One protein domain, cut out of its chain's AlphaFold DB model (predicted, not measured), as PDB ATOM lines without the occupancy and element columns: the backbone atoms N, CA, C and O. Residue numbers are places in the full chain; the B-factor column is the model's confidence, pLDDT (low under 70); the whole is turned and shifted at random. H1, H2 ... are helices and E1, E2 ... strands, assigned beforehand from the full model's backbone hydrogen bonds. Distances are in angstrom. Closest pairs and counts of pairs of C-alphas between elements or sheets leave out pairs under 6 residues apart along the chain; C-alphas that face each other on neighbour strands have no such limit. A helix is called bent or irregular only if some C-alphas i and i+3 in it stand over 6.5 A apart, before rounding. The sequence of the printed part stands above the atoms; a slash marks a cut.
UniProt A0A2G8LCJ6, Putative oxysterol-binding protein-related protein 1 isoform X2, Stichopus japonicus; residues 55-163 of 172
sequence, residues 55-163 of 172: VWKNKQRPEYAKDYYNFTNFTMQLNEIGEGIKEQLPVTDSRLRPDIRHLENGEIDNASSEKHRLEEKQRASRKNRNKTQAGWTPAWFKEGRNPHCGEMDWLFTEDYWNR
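What this domain is: This is residues 55 to 163 of the 172 residues of the protein "Putative oxysterol-binding protein-related protein 1 isoform X2" of Stichopus japonicus (UniProt A0A2G8LCJ6). The model is a loose, open U: the long helix H4 makes its base, the first printed residues with the short helices H1 and H2 make one arm, toward the beginning of H4, and the small strand hairpin of E1 and E2 makes the other arm, off to the side of the last part of H4. H3 folds back beside the first part of H4 in an uneven helical hairpin, and a long stretch without a named element, residues 78 to 97, reaches into the space between the arms. The printed part has 109 residues, with five named helices and two named strands in the order H1, H2, H3, H4, E1, E2, H5; the two strands form an antiparallel sheet, and the class is mostly helix. The whole is loose, with a radius of gyration of the C-alphas of 18.9 A and spans of 50 by 45 by 28 A.

Where its parts are: H1, residues 63 to 67, begins at C-alpha 63 (-42.239, 52.349, -43.795) and is irregular, with C-alphas 63 and 66 7.5 A apart. H2 is residues 73 to 77 and H3 is residues 98 to 104, 9.8 A long. H4, residues 108 to 132, runs 36.4 A from C-alpha 108 (-27.890, 40.209, -28.715) to C-alpha 132 (-35.884, 5.795, -20.129). E1, residues 141 to 145, is 12.4 A long, and E2, residues 152 to 156, is 12.9 A long. H5, residues 159 to 162, ends at C-alpha 162 (-59.877, 24.404, -21.755).

How they stand to each other: H1 and H2 are apart, and H2 and H3 are apart. H3 and H4 form a helical hairpin and touch, H4 with residues 108 to 115 alone; their closest C-alphas, those of Asp 99 and Ala 111, are 4.2 A apart. They run opposite ways at a shallow tilt of 28 degrees. E1 and E2 form a hairpin of antiparallel strands, with 139 degrees between their directions. N 142 and O 155 are 2.9 A apart and N 153 and O 144 are 2.8 A apart, both within hydrogen-bond range. H5 touches no helix and is apart from E1. In H3 and H4 every O i to N i+4 pair is within hydrogen-bond range; H1 and H2 have 0 of 1 each, with 1 of 2 O i to N i+3 pairs within range in each, and H5 is too short for an O i to N i+4 pair.

The domain as a whole: The C-alphas farthest apart, those of Val 55 and Lys 131, are 54.1 A apart. Residues 119 to 125 of H4 stand free, and so do residues 127 to 135, of which 127 to 132 belong to H4. The printed part has no cut, and the link from H2 to H3, of 20 residues, is long. The mean pLDDT of the printed part is 92.5, and no printed residue is under 70.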
ATOM      1  N   VAL A  55     -59.549  39.688 -56.451       91.44
ATOM      2  CA  VAL A  55     -59.855  38.682 -55.414       91.44
ATOM      3  C   VAL A  55     -59.049  38.912 -54.130       91.44
ATOM      4  O   VAL A  55     -59.550  38.726 -53.023       91.44
ATOM      5  N   TRP A  56     -57.784  39.325 -54.253       91.88
ATOM      6  CA  TRP A  56     -56.907  39.562 -53.107       91.88
ATOM      7  C   TRP A  56     -55.781  40.537 -53.452       91.88
ATOM      8  O   TRP A  56     -55.203  40.485 -54.537       91.88
ATOM      9  N   LYS A  57     -55.431  41.405 -52.497       87.50
ATOM     10  CA  LYS A  57     -54.269  42.298 -52.568       87.50
ATOM     11  C   LYS A  57     -53.507  42.254 -51.251       87.50
ATOM     12  O   LYS A  57     -54.105  42.361 -50.181       87.50
ATOM     13  N   ASN A  58     -52.181  42.163 -51.329       87.94
ATOM     14  CA  ASN A  58     -51.338  42.247 -50.142       87.94
ATOM     15  C   ASN A  58     -51.408  43.650 -49.511       87.94
ATOM     16  O   ASN A  58     -51.411  44.666 -50.216       87.94
ATOM     17  N   LYS A  59     -51.405  43.711 -48.177       90.12
ATOM     18  CA  LYS A  59     -51.248  44.973 -47.453       90.12
ATOM     19  C   LYS A  59     -49.824  45.494 -47.638       90.12
ATOM     20  O   LYS A  59     -48.859  44.731 -47.637       90.12
ATOM     21  N   GLN A  60     -49.702  46.808 -47.791       89.19
ATOM     22  CA  GLN A  60     -48.394  47.454 -47.848       89.19
ATOM     23  C   GLN A  60     -47.663  47.266 -46.515       89.19
ATOM     24  O   GLN A  60     -48.281  47.290 -45.447       89.19
ATOM     25  N   ARG A  61     -46.349  47.043 -46.589       91.25
ATOM     26  CA  ARG A  61     -45.500  46.981 -45.397       91.25
ATOM     27  C   ARG A  61     -45.361  48.382 -44.789       91.25
ATOM     28  O   ARG A  61     -45.403  49.356 -45.541       91.25
ATOM     29  N   PRO A  62     -45.203  48.491 -43.460       91.56
ATOM     30  CA  PRO A  62     -44.916  49.771 -42.827       91.56
ATOM     31  C   PRO A  62     -43.582  50.335 -43.328       91.56
ATOM     32  O   PRO A  62     -42.685  49.586 -43.718       91.56
ATOM     33  N   GLU A  63     -43.440  51.658 -43.299       91.75
ATOM     34  CA  GLU A  63     -42.239  52.349 -43.795       91.75
ATOM     35  C   GLU A  63     -40.967  51.908 -43.058       91.75
ATOM     36  O   GLU A  63     -39.921  51.711 -43.675       91.75
ATOM     37  N   TYR A  64     -41.095  51.652 -41.757       90.06
ATOM     38  CA  TYR A  64     -40.021  51.187 -40.881       90.06
ATOM     39  C   TYR A  64     -39.736  49.681 -40.996       90.06
ATOM     40  O   TYR A  64     -38.883  49.168 -40.283       90.06
ATOM     41  N   ALA A  65     -40.398  48.936 -41.892       91.88
ATOM     42  CA  ALA A  65     -40.220  47.483 -41.983       91.88
ATOM     43  C   ALA A  65     -38.751  47.066 -42.165       91.88
ATOM     44  O   ALA A  65     -38.347  46.031 -41.642       91.88
ATOM     45  N   LYS A  66     -37.943  47.863 -42.875       92.38
ATOM     46  CA  LYS A  66     -36.520  47.567 -43.119       92.38
ATOM     47  C   LYS A  66     -35.705  47.444 -41.831       92.38
ATOM     48  O   LYS A  66     -34.789  46.627 -41.793       92.38
ATOM     49  N   ASP A  67     -36.081  48.187 -40.797       91.62
ATOM     50  CA  ASP A  67     -35.398  48.190 -39.502       91.62
ATOM     51  C   ASP A  67     -35.841  47.008 -38.621       91.62
ATOM     52  O   ASP A  67     -35.125  46.598 -37.714       91.62
ATOM     53  N   TYR A  68     -36.992  46.402 -38.935       93.00
ATOM     54  CA  TYR A  68     -37.600  45.295 -38.191       93.00
ATOM     55  C   TYR A  68     -37.765  44.059 -39.081       93.00
ATOM     56  O   TYR A  68     -38.871  43.561 -39.303       93.00
ATOM     57  N   TYR A  69     -36.652  43.574 -39.641       93.38
ATOM     58  CA  TYR A  69     -36.583  42.315 -40.402       93.38
ATOM     59  C   TYR A  69     -37.547  42.219 -41.603       93.38
ATOM     60  O   TYR A  69     -37.905  41.128 -42.047       93.38
ATOM     61  N   ASN A  70     -37.959  43.355 -42.171       93.94
ATOM     62  CA  ASN A  70     -38.958  43.462 -43.241       93.94
ATOM     63  C   ASN A  70     -40.333  42.874 -42.884       93.94
ATOM     64  O   ASN A  70     -41.068  42.409 -43.766       93.94
ATOM     65  N   PHE A  71     -40.697  42.908 -41.602       94.12
ATOM     66  CA  PHE A  71     -41.969  42.392 -41.118       94.12
ATOM     67  C   PHE A  71     -43.182  43.165 -41.641       94.12
ATOM     68  O   PHE A  71     -43.150  44.357 -41.945       94.12
ATOM     69  N   THR A  72     -44.291  42.435 -41.767       94.38
ATOM     70  CA  THR A  72     -45.609  43.030 -42.002       94.38
ATOM     71  C   THR A  72     -46.207  43.498 -40.676       94.38
ATOM     72  O   THR A  72     -45.842  42.982 -39.621       94.38
ATOM     73  N   ASN A  73     -47.203  44.389 -40.722       91.75
ATOM     74  CA  ASN A  73     -47.972  44.759 -39.525       91.75
ATOM     75  C   ASN A  73     -48.558  43.546 -38.797       91.75
ATOM     76  O   ASN A  73     -48.632  43.552 -37.576       91.75
ATOM     77  N   PHE A  74     -48.951  42.505 -39.536       94.75
ATOM     78  CA  PHE A  74     -49.442  41.266 -38.942       94.75
ATOM     79  C   PHE A  74     -48.330  40.521 -38.194       94.75
ATOM     80  O   PHE A  74     -48.522  40.128 -37.052       94.75
ATOM     81  N   THR A  75     -47.152  40.381 -38.807       94.88
ATOM     82  CA  THR A  75     -45.999  39.696 -38.200       94.88
ATOM     83  C   THR A  75     -45.543  40.373 -36.910       94.88
ATOM     84  O   THR A  75     -45.256  39.680 -35.942       94.88
ATOM     85  N   MET A  76     -45.534  41.709 -36.873       92.44
ATOM     86  CA  MET A  76     -45.139  42.462 -35.675       92.44
ATOM     87  C   MET A  76     -46.052  42.205 -34.468       92.44
ATOM     88  O   MET A  76     -45.587  42.253 -33.339       92.44
ATOM     89  N   GLN A  77     -47.328  41.880 -34.696       93.00
ATOM     90  CA  GLN A  77     -48.295  41.601 -33.627       93.00
ATOM     91  C   GLN A  77     -48.211  40.162 -33.090       93.00
ATOM     92  O   GLN A  77     -48.778  39.863 -32.044       93.00
ATOM     93  N   LEU A  78     -47.529  39.238 -33.781       94.69
ATOM     94  CA  LEU A  78     -47.540  37.815 -33.405       94.69
ATOM     95  C   LEU A  78     -46.918  37.557 -32.026       94.69
ATOM     96  O   LEU A  78     -47.399  36.683 -31.293       94.69
ATOM     97  N   ASN A  79     -45.867  38.310 -31.687       94.69
ATOM     98  CA  ASN A  79     -45.099  38.118 -30.460       94.69
ATOM     99  C   ASN A  79     -45.416  39.129 -29.342       94.69
ATOM    100  O   ASN A  79     -44.757  39.137 -28.296       94.69
ATOM    101  N   GLU A  80     -46.429  39.971 -29.547       92.75
ATOM    102  CA  GLU A  80     -46.886  40.940 -28.555       92.75
ATOM    103  C   GLU A  80     -47.560  40.227 -27.371       92.75
ATOM    104  O   GLU A  80     -48.405  39.344 -27.544       92.75
ATOM    105  N   ILE A  81     -47.185  40.610 -26.148       89.88
ATOM    106  CA  ILE A  81     -47.847  40.167 -24.918       89.88
ATOM    107  C   ILE A  81     -48.540  41.381 -24.308       89.88
ATOM    108  O   ILE A  81     -47.900  42.192 -23.644       89.88
ATOM    109  N   GLY A  82     -49.849  41.483 -24.530       85.44
ATOM    110  CA  GLY A  82     -50.687  42.476 -23.863       85.44
ATOM    111  C   GLY A  82     -50.898  42.167 -22.378       85.44
ATOM    112  O   GLY A  82     -50.710  41.034 -21.917       85.44
ATOM    113  N   GLU A  83     -51.333  43.179 -21.629       83.62
ATOM    114  CA  GLU A  83     -51.717  43.035 -20.223       83.62
ATOM    115  C   GLU A  83     -52.823  41.976 -20.064       83.62
ATOM    116  O   GLU A  83     -53.786  41.937 -20.830       83.62
ATOM    117  N   GLY A  84     -52.680  41.074 -19.090       83.12
ATOM    118  CA  GLY A  84     -53.673  40.034 -18.811       83.12
ATOM    119  C   GLY A  84     -53.650  38.824 -19.755       83.12
ATOM    120  O   GLY A  84     -54.331  37.835 -19.480       83.12
ATOM    121  N   ILE A  85     -52.906  38.869 -20.871       87.88
ATOM    122  CA  ILE A  85     -52.746  37.712 -21.771       87.88
ATOM    123  C   ILE A  85     -51.721  36.740 -21.196       87.88
ATOM    124  O   ILE A  85     -51.898  35.532 -21.315       87.88
ATOM    125  N   LYS A  86     -50.669  37.243 -20.545       87.56
ATOM    126  CA  LYS A  86     -49.560  36.426 -20.032       87.56
ATOM    127  C   LYS A  86     -50.032  35.317 -19.086       87.56
ATOM    128  O   LYS A  86     -49.541  34.199 -19.171       87.56
ATOM    129  N   GLU A  87     -51.012  35.609 -18.237       87.81
ATOM    130  CA  GLU A  87     -51.612  34.688 -17.264       87.81
ATOM    131  C   GLU A  87     -52.487  33.613 -17.926       87.81
ATOM    132  O   GLU A  87     -52.824  32.605 -17.310       87.81
ATOM    133  N   GLN A  88     -52.872  33.832 -19.182       90.31
ATOM    134  CA  GLN A  88     -53.745  32.957 -19.957       90.31
ATOM    135  C   GLN A  88     -52.975  32.022 -20.891       90.31
ATOM    136  O   GLN A  88     -53.587  31.142 -21.498       90.31
ATOM    137  N   LEU A  89     -51.665  32.226 -21.046       92.38
ATOM    138  CA  LEU A  89     -50.834  31.444 -21.951       92.38
ATOM    139  C   LEU A  89     -50.293  30.189 -21.263       92.38
ATOM    140  O   LEU A  89     -49.946  30.225 -20.080       92.38
ATOM    141  N   PRO A  90     -50.147  29.079 -22.003       94.56
ATOM    142  CA  PRO A  90     -49.370  27.956 -21.512       94.56
ATOM    143  C   PRO A  90     -47.905  28.370 -21.340       94.56
ATOM    144  O   PRO A  90     -47.373  29.152 -22.126       94.56
ATOM    145  N   VAL A  91     -47.209  27.744 -20.390       93.38
ATOM    146  CA  VAL A  91     -45.760  27.942 -20.180       93.38
ATOM    147  C   VAL A  91     -44.908  27.614 -21.412       93.38
ATOM    148  O   VAL A  91     -43.752  28.005 -21.475       93.38
ATOM    149  N   THR A  92     -45.469  26.903 -22.394       95.19
ATOM    150  CA  THR A  92     -44.822  26.534 -23.661       95.19
ATOM    151  C   THR A  92     -45.056  27.536 -24.794       95.19
ATOM    152  O   THR A  92     -44.603  27.288 -25.911       95.19
ATOM    153  N   ASP A  93     -45.830  28.601 -24.570       95.62
ATOM    154  CA  ASP A  93     -46.143  29.585 -25.607       95.62
ATOM    155  C   ASP A  93     -44.877  30.293 -26.109       95.62
ATOM    156  O   ASP A  93     -44.003  30.667 -25.325       95.62
ATOM    157  N   SER A  94     -44.768  30.500 -27.424       94.69
ATOM    158  CA  SER A  94     -43.563  31.075 -28.030       94.69
ATOM    159  C   SER A  94     -43.276  32.501 -27.565       94.69
ATOM    160  O   SER A  94     -42.113  32.899 -27.562       94.69
ATOM    161  N   ARG A  95     -44.292  33.255 -27.128       94.31
ATOM    162  CA  ARG A  95     -44.113  34.631 -26.645       94.31
ATOM    163  C   ARG A  95     -43.320  34.701 -25.345       94.31
ATOM    164  O   ARG A  95     -42.691  35.723 -25.065       94.31
ATOM    165  N   LEU A  96     -43.344  33.617 -24.566       93.69
ATOM    166  CA  LEU A  96     -42.615  33.473 -23.306       93.69
ATOM    167  C   LEU A  96     -41.162  33.022 -23.507       93.69
ATOM    168  O   LEU A  96     -40.422  32.906 -22.532       93.69
ATOM    169  N   ARG A  97     -40.742  32.772 -24.751       95.88
ATOM    170  CA  ARG A  97     -39.404  32.275 -25.051       95.88
ATOM    171  C   ARG A  97     -38.349  33.386 -24.835       95.88
ATOM    172  O   ARG A  97     -38.412  34.417 -25.511       95.88
ATOM    173  N   PRO A  98     -37.380  33.200 -23.915       95.50
ATOM    174  CA  PRO A  98     -36.514  34.289 -23.455       95.50
ATOM    175  C   PRO A  98     -35.505  34.773 -24.503       95.50
ATOM    176  O   PRO A  98     -35.281  35.975 -24.613       95.50
ATOM    177  N   ASP A  99     -34.939  33.884 -25.323       96.31
ATOM    178  CA  ASP A  99     -33.979  34.255 -26.376       96.31
ATOM    179  C   ASP A  99     -34.598  35.180 -27.439       96.31
ATOM    180  O   ASP A  99     -33.994  36.186 -27.808       96.31
ATOM    181  N   ILE A 100     -35.828  34.893 -27.880       95.31
ATOM    182  CA  ILE A 100     -36.582  35.751 -28.807       95.31
ATOM    183  C   ILE A 100     -36.895  37.099 -28.149       95.31
ATOM    184  O   ILE A 100     -36.757  38.133 -28.794       95.31
ATOM    185  N   ARG A 101     -37.261  37.114 -26.859       94.69
ATOM    186  CA  ARG A 101     -37.554  38.363 -26.139       94.69
ATOM    187  C   ARG A 101     -36.322  39.261 -26.012       94.69
ATOM    188  O   ARG A 101     -36.427  40.462 -26.242       94.69
ATOM    189  N   HIS A 102     -35.164  38.691 -25.681       96.00
ATOM    190  CA  HIS A 102     -33.905  39.437 -25.646       96.00
ATOM    191  C   HIS A 102     -33.537  39.981 -27.028       96.00
ATOM    192  O   HIS A 102     -33.139  41.138 -27.140       96.00
ATOM    193  N   LEU A 103     -33.741  39.189 -28.088       95.69
ATOM    194  CA  LEU A 103     -33.498  39.635 -29.459       95.69
ATOM    195  C   LEU A 103     -34.402  40.814 -29.849       95.69
ATOM    196  O   LEU A 103     -33.915  41.786 -30.417       95.69
ATOM    197  N   GLU A 104     -35.691  40.757 -29.509       93.44
ATOM    198  CA  GLU A 104     -36.639  41.854 -29.759       93.44
ATOM    199  C   GLU A 104     -36.271  43.143 -29.018       93.44
ATOM    200  O   GLU A 104     -36.469  44.231 -29.553       93.44
ATOM    201  N   ASN A 105     -35.685  43.029 -27.824       93.25
ATOM    202  CA  ASN A 105     -35.194  44.170 -27.048       93.25
ATOM    203  C   ASN A 105     -33.813  44.678 -27.515       93.25
ATOM    204  O   ASN A 105     -33.305  45.652 -26.962       93.25
ATOM    205  N   GLY A 106     -33.188  44.030 -28.506       94.31
ATOM    206  CA  GLY A 106     -31.855  44.376 -29.011       94.31
ATOM    207  C   GLY A 106     -30.686  43.843 -28.169       94.31
ATOM    208  O   GLY A 106     -29.534  44.196 -28.415       94.31
ATOM    209  N   GLU A 107     -30.947  42.972 -27.196       96.25
ATOM    210  CA  GLU A 107     -29.945  42.389 -26.299       96.25
ATOM    211  C   GLU A 107     -29.320  41.121 -26.910       96.25
ATOM    212  O   GLU A 107     -29.626  39.990 -26.524       96.25
ATOM    213  N   ILE A 108     -28.435  41.304 -27.892       96.56
ATOM    214  CA  ILE A 108     -27.890  40.209 -28.715       96.56
ATOM    215  C   ILE A 108     -27.125  39.155 -27.894       96.56
ATOM    216  O   ILE A 108     -27.312  37.954 -28.105       96.56
ATOM    217  N   ASP A 109     -26.301  39.581 -26.933       97.06
ATOM    218  CA  ASP A 109     -25.488  38.666 -26.117       97.06
ATOM    219  C   ASP A 109     -26.352  37.802 -25.183       97.06
ATOM    220  O   ASP A 109     -26.137  36.589 -25.061       97.06
ATOM    221  N   ASN A 110     -27.386  38.405 -24.581       96.81
ATOM    222  CA  ASN A 110     -28.361  37.700 -23.746       96.81
ATOM    223  C   ASN A 110     -29.170  36.704 -24.586       96.81
ATOM    224  O   ASN A 110     -29.335  35.552 -24.189       96.81
ATOM    225  N   ALA A 111     -29.608  37.111 -25.782       97.06
ATOM    226  CA  ALA A 111     -30.338  36.242 -26.702       97.06
ATOM    227  C   ALA A 111     -29.517  35.006 -27.100       97.06
ATOM    228  O   ALA A 111     -30.025  33.884 -27.086       97.06
ATOM    229  N   SER A 112     -28.234  35.193 -27.418       97.25
ATOM    230  CA  SER A 112     -27.327  34.099 -27.783       97.25
ATOM    231  C   SER A 112     -27.110  33.117 -26.626       97.25
ATOM    232  O   SER A 112     -27.185  31.898 -26.810       97.25
ATOM    233  N   SER A 113     -26.912  33.651 -25.418       97.31
ATOM    234  CA  SER A 113     -26.723  32.864 -24.194       97.31
ATOM    235  C   SER A 113     -27.968  32.040 -23.853       97.31
ATOM    236  O   SER A 113     -27.876  30.832 -23.620       97.31
ATOM    237  N   GLU A 114     -29.152  32.656 -23.908       97.25
ATOM    238  CA  GLU A 114     -30.420  31.972 -23.653       97.25
ATOM    239  C   GLU A 114     -30.738  30.928 -24.726       97.25
ATOM    240  O   GLU A 114     -31.141  29.809 -24.398       97.25
ATOM    241  N   LYS A 115     -30.469  31.217 -26.005       97.06
ATOM    242  CA  LYS A 115     -30.612  30.242 -27.096       97.06
ATOM    243  C   LYS A 115     -29.768  28.997 -26.834       97.06
ATOM    244  O   LYS A 115     -30.260  27.876 -26.978       97.06
ATOM    245  N   HIS A 116     -28.515  29.185 -26.423       97.50
ATOM    246  CA  HIS A 116     -27.624  28.079 -26.088       97.50
ATOM    247  C   HIS A 116     -28.178  27.241 -24.926       97.50
ATOM    248  O   HIS A 116     -28.327  26.024 -25.066       97.50
ATOM    249  N   ARG A 117     -28.589  27.889 -23.826       97.38
ATOM    250  CA  ARG A 117     -29.188  27.226 -22.655       97.38
ATOM    251  C   ARG A 117     -30.424  26.396 -23.023       97.38
ATOM    252  O   ARG A 117     -30.549  25.247 -22.591       97.38
ATOM    253  N   LEU A 118     -31.321  26.947 -23.843       96.00
ATOM    254  CA  LEU A 118     -32.539  26.268 -24.302       96.00
ATOM    255  C   LEU A 118     -32.230  25.043 -25.171       96.00
ATOM    256  O   LEU A 118     -32.800  23.968 -24.963       96.00
ATOM    257  N   GLU A 119     -31.314  25.173 -26.132       96.19
ATOM    258  CA  GLU A 119     -30.911  24.064 -27.002       96.19
ATOM    259  C   GLU A 119     -30.236  22.934 -26.212       96.19
ATOM    260  O   GLU A 119     -30.480  21.752 -26.482       96.19
ATOM    261  N   GLU A 120     -29.424  23.268 -25.208       96.75
ATOM    262  CA  GLU A 120     -28.813  22.287 -24.312       96.75
ATOM    263  C   GLU A 120     -29.840  21.582 -23.426       96.75
ATOM    264  O   GLU A 120     -29.820  20.347 -23.360       96.75
ATOM    265  N   LYS A 121     -30.790  22.319 -22.828       95.25
ATOM    266  CA  LYS A 121     -31.915  21.745 -22.065       95.25
ATOM    267  C   LYS A 121     -32.706  20.765 -22.929       95.25
ATOM    268  O   LYS A 121     -32.948  19.627 -22.520       95.25
ATOM    269  N   GLN A 122     -33.043  21.144 -24.164       93.88
ATOM    270  CA  GLN A 122     -33.742  20.257 -25.097       93.88
ATOM    271  C   GLN A 122     -32.910  19.021 -25.462       93.88
ATOM    272  O   GLN A 122     -33.435  17.902 -25.484       93.88
ATOM    273  N   ARG A 123     -31.607  19.187 -25.719       94.88
ATOM    274  CA  ARG A 123     -30.696  18.079 -26.040       94.88
ATOM    275  C   ARG A 123     -30.562  17.103 -24.866       94.88
ATOM    276  O   ARG A 123     -30.570  15.890 -25.089       94.88
ATOM    277  N   ALA A 124     -30.482  17.602 -23.633       92.69
ATOM    278  CA  ALA A 124     -30.450  16.791 -22.418       92.69
ATOM    279  C   ALA A 124     -31.770  16.030 -22.206       92.69
ATOM    280  O   ALA A 124     -31.743  14.814 -22.004       92.69
ATOM    281  N   SER A 125     -32.917  16.701 -22.354       90.19
ATOM    282  CA  SER A 125     -34.247  16.083 -22.250       90.19
ATOM    283  C   SER A 125     -34.451  14.960 -23.271       90.19
ATOM    284  O   SER A 125     -34.935  13.885 -22.914       90.19
ATOM    285  N   ARG A 126     -34.008  15.151 -24.524       90.50
ATOM    286  CA  ARG A 126     -34.030  14.094 -25.553       90.50
ATOM    287  C   ARG A 126     -33.138  12.906 -25.175       90.50
ATOM    288  O   ARG A 126     -33.575  11.763 -25.275       90.50
ATOM    289  N   LYS A 127     -31.911  13.154 -24.693       90.44
ATOM    290  CA  LYS A 127     -31.000  12.089 -24.227       90.44
ATOM    291  C   LYS A 127     -31.589  11.298 -23.058       90.44
ATOM    292  O   LYS A 127     -31.472  10.077 -23.049       90.44
ATOM    293  N   ASN A 128     -32.206  11.973 -22.088       88.94
ATOM    294  CA  ASN A 128     -32.822  11.313 -20.939       88.94
ATOM    295  C   ASN A 128     -33.993  10.425 -21.375       88.94
ATOM    296  O   ASN A 128     -34.062   9.261 -20.998       88.94
ATOM    297  N   ARG A 129     -34.846  10.941 -22.264       87.00
ATOM    298  CA  ARG A 129     -35.987  10.203 -22.809       87.00
ATOM    299  C   ARG A 129     -35.581   8.926 -23.548       87.00
ATOM    300  O   ARG A 129     -36.184   7.878 -23.336       87.00
ATOM    301  N   ASN A 130     -34.522   8.993 -24.356       84.31
ATOM    302  CA  ASN A 130     -34.000   7.820 -25.061       84.31
ATOM    303  C   ASN A 130     -33.475   6.745 -24.095       84.31
ATOM    304  O   ASN A 130     -33.564   5.560 -24.401       84.31
ATOM    305  N   LYS A 131     -32.948   7.140 -22.926       86.06
ATOM    306  CA  LYS A 131     -32.495   6.199 -21.889       86.06
ATOM    307  C   LYS A 131     -33.659   5.541 -21.154       86.06
ATOM    308  O   LYS A 131     -33.571   4.366 -20.822       86.06
ATOM    309  N   THR A 132     -34.729   6.289 -20.889       81.06
ATOM    310  CA  THR A 132     -35.884   5.795 -20.129       81.06
ATOM    311  C   THR A 132     -36.917   5.065 -20.990       81.06
ATOM    312  O   THR A 132     -37.919   4.616 -20.445       81.06
ATOM    313  N   GLN A 133     -36.716   4.980 -22.317       75.69
ATOM    314  CA  GLN A 133     -37.690   4.473 -23.305       75.69
ATOM    315  C   GLN A 133     -39.091   5.105 -23.187       75.69
ATOM    316  O   GLN A 133     -40.072   4.579 -23.710       75.69
ATOM    317  N   ALA A 134     -39.201   6.256 -22.524       75.25
ATOM    318  CA  ALA A 134     -40.458   6.977 -22.434       75.25
ATOM    319  C   ALA A 134     -40.744   7.601 -23.808       75.25
ATOM    320  O   ALA A 134     -39.911   8.326 -24.343       75.25
ATOM    321  N   GLY A 135     -41.902   7.325 -24.404       77.56
ATOM    322  CA  GLY A 135     -42.309   7.983 -25.647       77.56
ATOM    323  C   GLY A 135     -42.448   9.505 -25.480       77.56
ATOM    324  O   GLY A 135     -42.579  10.021 -24.368       77.56
ATOM    325  N   TRP A 136     -42.414  10.250 -26.590       85.62
ATOM    326  CA  TRP A 136     -42.899  11.635 -26.620       85.62
ATOM    327  C   TRP A 136     -44.300  11.659 -27.202       85.62
ATOM    328  O   TRP A 136     -44.501  11.182 -28.317       85.62
ATOM    329  N   THR A 137     -45.229  12.281 -26.491       87.75
ATOM    330  CA  THR A 137     -46.583  12.503 -26.988       87.75
ATOM    331  C   THR A 137     -46.867  14.002 -26.947       87.75
ATOM    332  O   THR A 137     -46.761  14.599 -25.874       87.75
ATOM    333  N   PRO A 138     -47.180  14.641 -28.088       92.19
ATOM    334  CA  PRO A 138     -47.608  16.035 -28.105       92.19
ATOM    335  C   PRO A 138     -48.879  16.239 -27.271       92.19
ATOM    336  O   PRO A 138     -49.782  15.413 -27.288       92.19
ATOM    337  N   ALA A 139     -48.958  17.353 -26.541       91.62
ATOM    338  CA  ALA A 139     -50.045  17.589 -25.582       91.62
ATOM    339  C   ALA A 139     -51.393  17.965 -26.228       91.62
ATOM    340  O   ALA A 139     -52.442  17.767 -25.608       91.62
ATOM    341  N   TRP A 140     -51.352  18.536 -27.438       94.62
ATOM    342  CA  TRP A 140     -52.500  19.191 -28.087       94.62
ATOM    343  C   TRP A 140     -52.924  18.545 -29.404       94.62
ATOM    344  O   TRP A 140     -53.992  18.871 -29.927       94.62
ATOM    345  N   PHE A 141     -52.120  17.621 -29.922       95.38
ATOM    346  CA  PHE A 141     -52.355  16.946 -31.190       95.38
ATOM    347  C   PHE A 141     -52.112  15.451 -31.032       95.38
ATOM    348  O   PHE A 141     -51.216  15.037 -30.295       95.38
ATOM    349  N   LYS A 142     -52.892  14.654 -31.755       95.44
ATOM    350  CA  LYS A 142     -52.733  13.203 -31.843       95.44
ATOM    351  C   LYS A 142     -52.619  12.789 -33.300       95.44
ATOM    352  O   LYS A 142     -53.272  13.371 -34.160       95.44
ATOM    353  N   GLU A 143     -51.813  11.777 -33.564       95.69
ATOM    354  CA  GLU A 143     -51.748  11.181 -34.891       95.69
ATOM    355  C   GLU A 143     -53.065  10.440 -35.182       95.69
ATOM    356  O   GLU A 143     -53.599   9.732 -34.322       95.69
ATOM    357  N   GLY A 144     -53.626  10.632 -36.371       95.31
ATOM    358  CA  GLY A 144     -54.881  10.007 -36.768       95.31
ATOM    359  C   GLY A 144     -55.164  10.167 -38.255       95.31
ATOM    360  O   GLY A 144     -54.449  10.860 -38.968       95.31
ATOM    361  N   ARG A 145     -56.216   9.505 -38.734       96.44
ATOM    362  CA  ARG A 145     -56.595   9.541 -40.148       96.44
ATOM    363  C   ARG A 145     -57.504  10.737 -40.420       96.44
ATOM    364  O   ARG A 145     -58.547  10.867 -39.778       96.44
ATOM    365  N   ASN A 146     -57.130  11.593 -41.365       94.12
ATOM    366  CA  ASN A 146     -57.934  12.746 -41.753       94.12
ATOM    367  C   ASN A 146     -59.260  12.274 -42.398       94.12
ATOM    368  O   ASN A 146     -59.229  11.436 -43.304       94.12
ATOM    369  N   PRO A 147     -60.427  12.790 -41.967       92.38
ATOM    370  CA  PRO A 147     -61.731  12.307 -42.428       92.38
ATOM    371  C   PRO A 147     -62.044  12.651 -43.892       92.38
ATOM    372  O   PRO A 147     -62.922  12.025 -44.480       92.38
ATOM    373  N   HIS A 148     -61.351  13.630 -44.482       94.06
ATOM    374  CA  HIS A 148     -61.602  14.089 -45.850       94.06
ATOM    375  C   HIS A 148     -60.672  13.440 -46.874       94.06
ATOM    376  O   HIS A 148     -61.138  13.031 -47.935       94.06
ATOM    377  N   CYS A 149     -59.372  13.341 -46.578       93.50
ATOM    378  CA  CYS A 149     -58.393  12.757 -47.504       93.50
ATOM    379  C   CYS A 149     -58.012  11.309 -47.173       93.50
ATOM    380  O   CYS A 149     -57.491  10.611 -48.035       93.50
ATOM    381  N   GLY A 150     -58.274  10.831 -45.953       92.94
ATOM    382  CA  GLY A 150     -57.899   9.482 -45.538       92.94
ATOM    383  C   GLY A 150     -56.395   9.283 -45.308       92.94
ATOM    384  O   GLY A 150     -55.977   8.140 -45.138       92.94
ATOM    385  N   GLU A 151     -55.592  10.343 -45.282       95.69
ATOM    386  CA  GLU A 151     -54.155  10.280 -44.989       95.69
ATOM    387  C   GLU A 151     -53.878  10.385 -43.484       95.69
ATOM    388  O   GLU A 151     -54.737  10.825 -42.711       95.69
ATOM    389  N   MET A 152     -52.683   9.966 -43.060       96.00
ATOM    390  CA  MET A 152     -52.216  10.172 -41.686       96.00
ATOM    391  C   MET A 152     -51.889  11.651 -41.457       96.00
ATOM    392  O   MET A 152     -51.173  12.259 -42.249       96.00
ATOM    393  N   ASP A 153     -52.413  12.221 -40.374       96.38
ATOM    394  CA  ASP A 153     -52.310  13.644 -40.052       96.38
ATOM    395  C   ASP A 153     -52.279  13.880 -38.528       96.38
ATOM    396  O   ASP A 153     -52.591  12.994 -37.724       96.38
ATOM    397  N   TRP A 154     -51.915  15.095 -38.116       95.31
ATOM    398  CA  TRP A 154     -51.965  15.544 -36.726       95.31
ATOM    399  C   TRP A 154     -53.312  16.199 -36.426       95.31
ATOM    400  O   TRP A 154     -53.556  17.362 -36.737       95.31
ATOM    401  N   LEU A 155     -54.188  15.453 -35.761       95.75
ATOM    402  CA  LEU A 155     -55.525  15.905 -35.399       95.75
ATOM    403  C   LEU A 155     -55.493  16.684 -34.083       95.75
ATOM    404  O   LEU A 155     -54.955  16.215 -33.075       95.75
ATOM    405  N   PHE A 156     -56.097  17.871 -34.089       95.69
ATOM    406  CA  PHE A 156     -56.273  18.682 -32.891       95.69
ATOM    407  C   PHE A 156     -57.144  17.951 -31.857       95.69
ATOM    408  O   PHE A 156     -58.134  17.310 -32.200       95.69
ATOM    409  N   THR A 157     -56.750  18.026 -30.587       92.88
ATOM    410  CA  THR A 157     -57.432  17.339 -29.470       92.88
ATOM    411  C   THR A 157     -58.561  18.149 -28.836       92.88
ATOM    412  O   THR A 157     -59.229  17.625 -27.960       92.88
ATOM    413  N   GLU A 158     -58.765  19.405 -29.246       93.75
ATOM    414  CA  GLU A 158     -59.772  20.334 -28.694       93.75
ATOM    415  C   GLU A 158     -59.541  20.781 -27.238       93.75
ATOM    416  O   GLU A 158     -60.087  21.794 -26.809       93.75
ATOM    417  N   ASP A 159     -58.609  20.151 -26.522       92.44
ATOM    418  CA  ASP A 159     -58.340  20.433 -25.110       92.44
ATOM    419  C   ASP A 159     -57.563  21.729 -24.837       92.44
ATOM    420  O   ASP A 159     -57.537  22.199 -23.701       92.44
ATOM    421  N   TYR A 160     -56.897  22.309 -25.842       93.94
ATOM    422  CA  TYR A 160     -56.041  23.493 -25.644       93.94
ATOM    423  C   TYR A 160     -56.818  24.674 -25.046       93.94
ATOM    424  O   TYR A 160     -56.344  25.349 -24.131       93.94
ATOM    425  N   TRP A 161     -58.045  24.890 -25.523       93.94
ATOM    426  CA  TRP A 161     -58.872  26.024 -25.115       93.94
ATOM    427  C   TRP A 161     -59.518  25.851 -23.734       93.94
ATOM    428  O   TRP A 161     -60.021  26.833 -23.188       93.94
ATOM    429  N   ASN A 162     -59.433  24.658 -23.130       92.88
ATOM    430  CA  ASN A 162     -59.877  24.404 -21.755       92.88
ATOM    431  C   ASN A 162     -58.924  24.999 -20.705       92.88
ATOM    432  O   ASN A 162     -59.279  25.066 -19.532       92.88
ATOM    433  N   ARG A 163     -57.728  25.453 -21.122       89.88
ATOM    434  CA  ARG A 163     -56.726  26.141 -20.284       89.88
ATOM    435  C   ARG A 163     -56.169  25.313 -19.121       89.88
ATOM    436  O   ARG A 163     -55.580  25.865 -18.194       89.88
TER     437      ARG A 163